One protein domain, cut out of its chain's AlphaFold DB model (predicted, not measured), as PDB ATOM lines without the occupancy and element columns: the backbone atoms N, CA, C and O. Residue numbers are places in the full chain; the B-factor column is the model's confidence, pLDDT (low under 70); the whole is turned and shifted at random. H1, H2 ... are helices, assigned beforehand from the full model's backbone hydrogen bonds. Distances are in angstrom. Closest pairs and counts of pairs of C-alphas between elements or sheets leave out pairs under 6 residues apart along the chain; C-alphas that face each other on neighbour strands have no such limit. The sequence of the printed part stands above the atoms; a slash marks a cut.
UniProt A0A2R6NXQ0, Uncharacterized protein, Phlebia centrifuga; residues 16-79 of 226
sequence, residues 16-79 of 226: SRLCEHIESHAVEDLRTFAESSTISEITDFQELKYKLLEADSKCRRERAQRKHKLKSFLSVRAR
ATOM      1  N   SER A  16     -46.932 -12.179  13.280       84.25
ATOM      2  CA  SER A  16     -45.632 -11.575  12.961       84.25
ATOM      3  C   SER A  16     -44.566 -11.889  14.010       84.25
ATOM      4  O   SER A  16     -43.463 -12.302  13.672       84.25
ATOM      5  N   ARG A  17     -44.915 -11.774  15.297       86.94
ATOM      6  CA  ARG A  17     -43.989 -12.030  16.401       86.94
ATOM      7  C   ARG A  17     -43.666 -13.515  16.545       86.94
ATOM      8  O   ARG A  17     -42.567 -13.856  16.970       86.94
ATOM      9  N   LEU A  18     -44.599 -14.399  16.180       85.50
ATOM     10  CA  LEU A  18     -44.329 -15.833  16.076       85.50
ATOM     11  C   LEU A  18     -43.358 -16.142  14.933       85.50
ATOM     12  O   LEU A  18     -42.441 -16.928  15.153       85.50
ATOM     13  N   CYS A  19     -43.523 -15.524  13.759       84.06
ATOM     14  CA  CYS A  19     -42.580 -15.679  12.645       84.06
ATOM     15  C   CYS A  19     -41.172 -15.239  13.056       84.06
ATOM     16  O   CYS A  19     -40.251 -16.049  13.008       84.06
ATOM     17  N   GLU A  20     -41.028 -14.016  13.580       85.75
ATOM     18  CA  GLU A  20     -39.742 -13.478  14.054       85.75
ATOM     19  C   GLU A  20     -39.085 -14.391  15.099       85.75
ATOM     20  O   GLU A  20     -37.875 -14.634  15.081       85.75
ATOM     21  N   HIS A  21     -39.880 -14.935  16.026       87.38
ATOM     22  CA  HIS A  21     -39.374 -15.856  17.035       87.38
ATOM     23  C   HIS A  21     -38.879 -17.171  16.415       87.38
ATOM     24  O   HIS A  21     -37.802 -17.649  16.759       87.38
ATOM     25  N   ILE A  22     -39.626 -17.753  15.476       85.69
ATOM     26  CA  ILE A  22     -39.218 -18.991  14.801       85.69
ATOM     27  C   ILE A  22     -37.955 -18.759  13.958       85.69
ATOM     28  O   ILE A  22     -37.032 -19.568  14.019       85.69
ATOM     29  N   GLU A  23     -37.887 -17.656  13.214       84.56
ATOM     30  CA  GLU A  23     -36.757 -17.312  12.342       84.56
ATOM     31  C   GLU A  23     -35.478 -17.033  13.141       84.56
ATOM     32  O   GLU A  23     -34.416 -17.583  12.836       84.56
ATOM     33  N   SER A  24     -35.574 -16.258  14.227       86.25
ATOM     34  CA  SER A  24     -34.426 -15.944  15.093       86.25
ATOM     35  C   SER A  24     -33.833 -17.172  15.789       86.25
ATOM     36  O   SER A  24     -32.626 -17.209  16.051       86.25
ATOM     37  N   HIS A  25     -34.647 -18.200  16.042       86.06
ATOM     38  CA  HIS A  25     -34.222 -19.462  16.650       86.06
ATOM     39  C   HIS A  25     -34.013 -20.606  15.642       86.06
ATOM     40  O   HIS A  25     -33.663 -21.720  16.043       86.06
ATOM     41  N   ALA A  26     -34.172 -20.352  14.341       86.81
ATOM     42  CA  ALA A  26     -33.905 -21.341  13.308       86.81
ATOM     43  C   ALA A  26     -32.399 -21.638  13.198       86.81
ATOM     44  O   ALA A  26     -31.553 -20.741  13.271       86.81
ATOM     45  N   VAL A  27     -32.075 -22.918  12.991       86.31
ATOM     46  CA  VAL A  27     -30.719 -23.395  12.672       86.31
ATOM     47  C   VAL A  27     -30.294 -22.832  11.313       86.31
ATOM     48  O   VAL A  27     -31.138 -22.716  10.435       86.31
ATOM     49  N   GLU A  28     -29.005 -22.550  11.111       86.69
ATOM     50  CA  GLU A  28     -28.457 -21.872   9.919       86.69
ATOM     51  C   GLU A  28     -29.033 -22.355   8.571       86.69
ATOM     52  O   GLU A  28     -29.510 -21.560   7.765       86.69
ATOM     53  N   ASP A  29     -29.079 -23.674   8.346       83.44
ATOM     54  CA  ASP A  29     -29.624 -24.270   7.113       83.44
ATOM     55  C   ASP A  29     -31.115 -23.930   6.891       83.44
ATOM     56  O   ASP A  29     -31.578 -23.819   5.760       83.44
ATOM     57  N   LEU A  30     -31.888 -23.799   7.972       85.44
ATOM     58  CA  LEU A  30     -33.305 -23.435   7.930       85.44
ATOM     59  C   LEU A  30     -33.491 -21.914   7.893       85.44
ATOM     60  O   LEU A  30     -34.425 -21.433   7.261       85.44
ATOM     61  N   ARG A  31     -32.588 -21.160   8.528       86.25
ATOM     62  CA  ARG A  31     -32.566 -19.696   8.489       86.25
ATOM     63  C   ARG A  31     -32.305 -19.183   7.077       86.25
ATOM     64  O   ARG A  31     -33.096 -18.410   6.562       86.25
ATOM     65  N   THR A  32     -31.275 -19.703   6.416       86.12
ATOM     66  CA  THR A  32     -30.972 -19.388   5.007       86.12
ATOM     67  C   THR A  32     -32.141 -19.710   4.071       86.12
ATOM     68  O   THR A  32     -32.350 -19.026   3.073       86.12
ATOM     69  N   PHE A  33     -32.936 -20.730   4.399       85.19
ATOM     70  CA  PHE A  33     -34.170 -21.038   3.683       85.19
ATOM     71  C   PHE A  33     -35.298 -20.040   3.993       85.19
ATOM     72  O   PHE A  33     -35.996 -19.617   3.072       85.19
ATOM     73  N   ALA A  34     -35.467 -19.633   5.252       83.38
ATOM     74  CA  ALA A  34     -36.453 -18.631   5.660       83.38
ATOM     75  C   ALA A  34     -36.174 -17.244   5.051       83.38
ATOM     76  O   ALA A  34     -37.096 -16.562   4.621       83.38
ATOM     77  N   GLU A  35     -34.898 -16.872   4.933       83.06
ATOM     78  CA  GLU A  35     -34.433 -15.623   4.315       83.06
ATOM     79  C   GLU A  35     -34.501 -15.640   2.777       83.06
ATOM     80  O   GLU A  35     -34.227 -14.631   2.125       83.06
ATOM     81  N   SER A  36     -34.854 -16.774   2.163       85.44
ATOM     82  CA  SER A  36     -35.032 -16.835   0.713       85.44
ATOM     83  C   SER A  36     -36.204 -15.951   0.272       85.44
ATOM     84  O   SER A  36     -37.262 -15.953   0.902       85.44
ATOM     85  N   SER A  37     -36.043 -15.255  -0.863       75.06
ATOM     86  CA  SER A  37     -37.062 -14.339  -1.419       75.06
ATOM     87  C   SER A  37     -38.453 -14.975  -1.516       75.06
ATOM     88  O   SER A  37     -39.460 -14.304  -1.348       75.06
ATOM     89  N   THR A  38     -38.526 -16.289  -1.741       81.31
ATOM     90  CA  THR A  38     -39.794 -17.018  -1.869       81.31
ATOM     91  C   THR A  38     -40.546 -17.211  -0.553       81.31
ATOM     92  O   THR A  38     -41.725 -17.542  -0.586       81.31
ATOM     93  N   ILE A  39     -39.873 -17.078   0.592       82.44
ATOM     94  CA  ILE A  39     -40.462 -17.292   1.923       82.44
ATOM     95  C   ILE A  39     -40.599 -15.988   2.687       82.44
ATOM     96  O   ILE A  39     -41.611 -15.803   3.355       82.44
ATOM     97  N   SER A  40     -39.670 -15.050   2.499       80.69
ATOM     98  CA  SER A  40     -39.776 -13.708   3.072       80.69
ATOM     99  C   SER A  40     -41.011 -12.933   2.587       80.69
ATOM    100  O   SER A  40     -41.456 -12.003   3.251       80.69
ATOM    101  N   GLU A  41     -41.570 -13.297   1.429       85.19
ATOM    102  CA  GLU A  41     -42.796 -12.703   0.875       85.19
ATOM    103  C   GLU A  41     -44.090 -13.309   1.460       85.19
ATOM    104  O   GLU A  41     -45.176 -12.750   1.277       85.19
ATOM    105  N   ILE A  42     -44.003 -14.435   2.176       84.50
ATOM    106  CA  ILE A  42     -45.171 -15.126   2.731       84.50
ATOM    107  C   ILE A  42     -45.647 -14.386   3.984       84.50
ATOM    108  O   ILE A  42     -45.031 -14.436   5.045       84.50
ATOM    109  N   THR A  43     -46.793 -13.719   3.867       79.69
ATOM    110  CA  THR A  43     -47.419 -12.977   4.974       79.69
ATOM    111  C   THR A  43     -48.375 -13.832   5.811       79.69
ATOM    112  O   THR A  43     -48.682 -13.478   6.953       79.69
ATOM    113  N   ASP A  44     -48.835 -14.969   5.274       86.31
ATOM    114  CA  ASP A  44     -49.675 -15.914   6.003       86.31
ATOM    115  C   ASP A  44     -48.839 -16.853   6.881       86.31
ATOM    116  O   ASP A  44     -47.959 -17.583   6.423       86.31
ATOM    117  N   PHE A  45     -49.160 -16.877   8.173       83.12
ATOM    118  CA  PHE A  45     -48.432 -17.692   9.140       83.12
ATOM    119  C   PHE A  45     -48.591 -19.198   8.895       83.12
ATOM    120  O   PHE A  45     -47.648 -19.951   9.135       83.12
ATOM    121  N   GLN A  46     -49.766 -19.667   8.457       87.81
ATOM    122  CA  GLN A  46     -49.977 -21.104   8.245       87.81
ATOM    123  C   GLN A  46     -49.181 -21.599   7.042       87.81
ATOM    124  O   GLN A  46     -48.564 -22.663   7.116       87.81
ATOM    125  N   GLU A  47     -49.144 -20.812   5.971       89.06
ATOM    126  CA  GLU A  47     -48.332 -21.093   4.796       89.06
ATOM    127  C   GLU A  47     -46.836 -21.082   5.133       89.06
ATOM    128  O   GLU A  47     -46.140 -22.061   4.847       89.06
ATOM    129  N   LEU A  48     -46.352 -20.050   5.835       87.56
ATOM    130  CA  LEU A  48     -44.954 -19.967   6.267       87.56
ATOM    131  C   LEU A  48     -44.578 -21.152   7.166       87.56
ATOM    132  O   LEU A  48     -43.573 -21.827   6.935       87.56
ATOM    133  N   LYS A  49     -45.427 -21.480   8.146       87.88
ATOM    134  CA  LYS A  49     -45.242 -22.642   9.024       87.88
ATOM    135  C   LYS A  49     -45.145 -23.941   8.228       87.88
ATOM    136  O   LYS A  49     -44.275 -24.763   8.517       87.88
ATOM    137  N   TYR A  50     -46.030 -24.150   7.254       91.00
ATOM    138  CA  TYR A  50     -46.010 -25.349   6.418       91.00
ATOM    139  C   TYR A  50     -44.701 -25.452   5.621       91.00
ATOM    140  O   TYR A  50     -44.049 -26.497   5.643       91.00
ATOM    141  N   LYS A  51     -44.272 -24.356   4.985       91.62
ATOM    142  CA  LYS A  51     -43.023 -24.307   4.210       91.62
ATOM    143  C   LYS A  51     -41.789 -24.556   5.076       91.62
ATOM    144  O   LYS A  51     -40.925 -25.344   4.689       91.62
ATOM    145  N   LEU A  52     -41.724 -23.952   6.263       89.81
ATOM    146  CA  LEU A  52     -40.633 -24.176   7.212       89.81
ATOM    147  C   LEU A  52     -40.592 -25.626   7.708       89.81
ATOM    148  O   LEU A  52     -39.514 -26.211   7.781       89.81
ATOM    149  N   LEU A  53     -41.745 -26.238   7.996       91.31
ATOM    150  CA  LEU A  53     -41.817 -27.652   8.385       91.31
ATOM    151  C   LEU A  53     -41.340 -28.586   7.267       91.31
ATOM    152  O   LEU A  53     -40.610 -29.548   7.528       91.31
ATOM    153  N   GLU A  54     -41.743 -28.316   6.026       93.06
ATOM    154  CA  GLU A  54     -41.320 -29.090   4.861       93.06
ATOM    155  C   GLU A  54     -39.798 -29.019   4.667       93.06
ATOM    156  O   GLU A  54     -39.133 -30.053   4.505       93.06
ATOM    157  N   ALA A  55     -39.231 -27.816   4.745       91.31
ATOM    158  CA  ALA A  55     -37.798 -27.614   4.613       91.31
ATOM    159  C   ALA A  55     -37.007 -28.207   5.770       91.31
ATOM    160  O   ALA A  55     -36.030 -28.909   5.528       91.31
ATOM    161  N   ASP A  56     -37.458 -28.035   7.009       92.12
ATOM    162  CA  ASP A  56     -36.817 -28.654   8.164       92.12
ATOM    163  C   ASP A  56     -36.808 -30.189   8.045       92.12
ATOM    164  O   ASP A  56     -35.779 -30.839   8.251       92.12
ATOM    165  N   SER A  57     -37.917 -30.794   7.606       92.56
ATOM    166  CA  SER A  57     -37.985 -32.231   7.316       92.56
ATOM    167  C   SER A  57     -36.996 -32.650   6.219       92.56
ATOM    168  O   SER A  57     -36.301 -33.668   6.336       92.56
ATOM    169  N   LYS A  58     -36.869 -31.855   5.150       92.12
ATOM    170  CA  LYS A  58     -35.872 -32.074   4.093       92.12
ATOM    171  C   LYS A  58     -34.440 -31.971   4.637       92.12
ATOM    172  O   LYS A  58     -33.679 -32.925   4.475       92.12
ATOM    173  N   CYS A  59     -34.097 -30.901   5.349       90.31
ATOM    174  CA  CYS A  59     -32.781 -30.685   5.955       90.31
ATOM    175  C   CYS A  59     -32.409 -31.818   6.923       90.31
ATOM    176  O   CYS A  59     -31.282 -32.324   6.893       90.31
ATOM    177  N   ARG A  60     -33.360 -32.282   7.747       91.12
ATOM    178  CA  ARG A  60     -33.164 -33.429   8.647       91.12
ATOM    179  C   ARG A  60     -32.846 -34.711   7.877       91.12
ATOM    180  O   ARG A  60     -31.893 -35.409   8.236       91.12
ATOM    181  N   ARG A  61     -33.581 -35.001   6.799       94.12
ATOM    182  CA  ARG A  61     -33.318 -36.167   5.935       94.12
ATOM    183  C   ARG A  61     -31.949 -36.086   5.271       94.12
ATOM    184  O   ARG A  61     -31.197 -37.055   5.321       94.12
ATOM    185  N   GLU A  62     -31.587 -34.941   4.709       92.50
ATOM    186  CA  GLU A  62     -30.282 -34.762   4.071       92.50
ATOM    187  C   GLU A  62     -29.127 -34.915   5.061       92.50
ATOM    188  O   GLU A  62     -28.143 -35.597   4.768       92.50
ATOM    189  N   ARG A  63     -29.246 -34.337   6.262       91.88
ATOM    190  CA  ARG A  63     -28.239 -34.492   7.319       91.88
ATOM    191  C   ARG A  63     -28.102 -35.956   7.740       91.88
ATOM    192  O   ARG A  63     -26.980 -36.440   7.905       91.88
ATOM    193  N   ALA A  64     -29.214 -36.685   7.854       94.56
ATOM    194  CA  ALA A  64     -29.204 -38.118   8.140       94.56
ATOM    195  C   ALA A  64     -28.530 -38.927   7.017       94.56
ATOM    196  O   ALA A  64     -27.685 -39.779   7.299       94.56
ATOM    197  N   GLN A  65     -28.824 -38.621   5.749       95.88
ATOM    198  CA  GLN A  65     -28.202 -39.274   4.593       95.88
ATOM    199  C   GLN A  65     -26.699 -38.986   4.500       95.88
ATOM    200  O   GLN A  65     -25.910 -39.915   4.323       95.88
ATOM    201  N   ARG A  66     -26.276 -37.727   4.679       94.50
ATOM    202  CA  ARG A  66     -24.856 -37.337   4.714       94.50
ATOM    203  C   ARG A  66     -24.114 -38.069   5.832       94.50
ATOM    204  O   ARG A  66     -23.049 -38.638   5.593       94.50
ATOM    205  N   LYS A  67     -24.712 -38.142   7.026       95.44
ATOM    206  CA  LYS A  67     -24.177 -38.911   8.159       95.44
ATOM    207  C   LYS A  67     -24.066 -40.401   7.832       95.44
ATOM    208  O   LYS A  67     -23.041 -41.005   8.139       95.44
ATOM    209  N   HIS A  68     -25.079 -40.995   7.203       95.44
ATOM    210  CA  HIS A  68     -25.056 -42.403   6.797       95.44
ATOM    211  C   HIS A  68     -23.961 -42.682   5.759       95.44
ATOM    212  O   HIS A  68     -23.181 -43.614   5.929       95.44
ATOM    213  N   LYS A  69     -23.848 -41.836   4.729       94.94
ATOM    214  CA  LYS A  69     -22.822 -41.943   3.684       94.94
ATOM    215  C   LYS A  69     -21.412 -41.803   4.261       94.94
ATOM    216  O   LYS A  69     -20.534 -42.593   3.937       94.94
ATOM    217  N   LEU A  70     -21.186 -40.855   5.171       94.25
ATOM    218  CA  LEU A  70     -19.896 -40.729   5.852       94.25
ATOM    219  C   LEU A  70     -19.583 -41.971   6.700       94.25
ATOM    220  O   LEU A  70     -18.479 -42.507   6.627       94.25
ATOM    221  N   LYS A  71     -20.563 -42.469   7.468       93.81
ATOM    222  CA  LYS A  71     -20.405 -43.697   8.257       93.81
ATOM    223  C   LYS A  71     -20.086 -44.909   7.382       93.81
ATOM    224  O   LYS A  71     -19.220 -45.694   7.760       93.81
ATOM    225  N   SER A  72     -20.732 -45.060   6.226       92.00
ATOM    226  CA  SER A  72     -20.452 -46.177   5.321       92.00
ATOM    227  C   SER A  72     -19.037 -46.095   4.744       92.00
ATOM    228  O   SER A  72     -18.318 -47.091   4.789       92.00
ATOM    229  N   PHE A  73     -18.579 -44.914   4.312       90.56
ATOM    230  CA  PHE A  73     -17.196 -44.722   3.854       90.56
ATOM    231  C   PHE A  73     -16.162 -45.059   4.933       90.56
ATOM    232  O   PHE A  73     -15.182 -45.756   4.659       90.56
ATOM    233  N   LEU A  74     -16.384 -44.608   6.169       90.31
ATOM    234  CA  LEU A  74     -15.495 -44.919   7.289       90.31
ATOM    235  C   LEU A  74     -15.527 -46.414   7.643       90.31
ATOM    236  O   LEU A  74     -14.476 -46.999   7.896       90.31
ATOM    237  N   SER A  75     -16.696 -47.059   7.592       85.06
ATOM    238  CA  SER A  75     -16.833 -48.494   7.871       85.06
ATOM    239  C   SER A  75     -16.155 -49.376   6.821       85.06
ATOM    240  O   SER A  75     -15.608 -50.416   7.181       85.06
ATOM    241  N   VAL A  76     -16.166 -48.984   5.542       75.25
ATOM    242  CA  VAL A  76     -15.445 -49.705   4.477       75.25
ATOM    243  C   VAL A  76     -13.934 -49.613   4.697       75.25
ATOM    244  O   VAL A  76     -13.227 -50.601   4.520       75.25
ATOM    245  N   ARG A  77     -13.441 -48.458   5.158       68.19
ATOM    246  CA  ARG A  77     -12.022 -48.261   5.484       68.19
ATOM    247  C   ARG A  77     -11.590 -48.985   6.764       68.19
ATOM    248  O   ARG A  77     -10.422 -49.331   6.895       68.19
ATOM    249  N   ALA A  78     -12.519 -49.203   7.693       64.00
ATOM    250  CA  ALA A  78     -12.255 -49.818   8.988       64.00
ATOM    251  C   ALA A  78     -12.362 -51.351   8.999       64.00
ATOM    252  O   ALA A  78     -12.082 -51.945  10.036       64.00
ATOM    253  N   ARG A  79     -12.746 -52.021   7.897       62.09
ATOM    254  CA  ARG A  79     -12.683 -53.491   7.848       62.09
ATOM    255  C   ARG A  79     -11.212 -53.927   7.880       62.09
ATOM    256  O   ARG A  79     -10.509 -53.685   6.896       62.09
TER     257      ARG A  79
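AT A GLANCE: This is residues 16 to 79 of the 226 residues of an uncharacterized protein of Phlebia centrifuga (UniProt A0A2R6NXQ0). What would a reader see first? One long straight helix, H4, makes the length of the domain, and three short helices, H1, H2 and H3, gather around its first half, H2 packing on residues 52 to 59 of H4. The other end of H4 sticks out as a bare arm, with residues 61 to 79 standing free. What is it made of, and how large is it? The printed part has 64 residues with four named helices, in the order H1, H2, H3, H4, and no named strand, and its class is all helix. It is only just loose, close to extended, with a radius of gyration of the C-alphas of 16.0 A and spans of 53 by 17 by 17 A.

IN THESE COORDINATES: Where is the longest helix? H4 holds residues 45 to 77, from C-alpha 45 at (-48.432, -17.692, 9.140) to C-alpha 77 at (-12.022, -48.261, 5.484), and is 47.7 A long. Where are the shorter helices? H1 holds residues 16 to 24, is 12.2 A long and begins at C-alpha 16 at (-45.632, -11.575, 12.961). H2 holds residues 28 to 34 and is 9.6 A long, and H3 holds residues 37 to 40 and is 5.3 A long.

HOW THE PARTS SIT: What touches H4? H2 touches H4, which meets it with residues 52 to 59 alone; the closest C-alphas, those of Leu 30 and Asp 56, are 6.3 A apart. The two run opposite ways at a shallow tilt of 32 degrees. How do H1 and H3 stand? H1 and H2 form a helical hairpin at a shallow tilt of 30 degrees, but only just touch, with 3 pairs of C-alphas within 8 A, the closest being those of Glu 23 and Arg 31 at 6.2 A. H1 is close to H4 but not clearly touching, the closest C-alphas being those of Cys 19 and Phe 45 at 7.1 A, and so is H3, with those of Ile 39 and Leu 48 at 6.8 A. H1 and H3 are apart. What do the backbone N and O atoms show? Every O i to N i+4 pair is within hydrogen-bond range in H1 and H4, and 2 of 3 are in H2, while H3 is too short for such a pair.

THE WHOLE: How far does it reach? The two C-alphas farthest apart, those of Ser 16 and Arg 79, are 53.6 A apart. Without the stretch that stands free, the body of 45 residues spans 25 by 17 by 17 A. Are there cuts or long links? The printed part has no cut, and the links H1 to H2, H2 to H3 and H3 to H4 are tight. Where is confidence low? The mean pLDDT of the printed part is 86.8, and residues 77 to 79 are under 70.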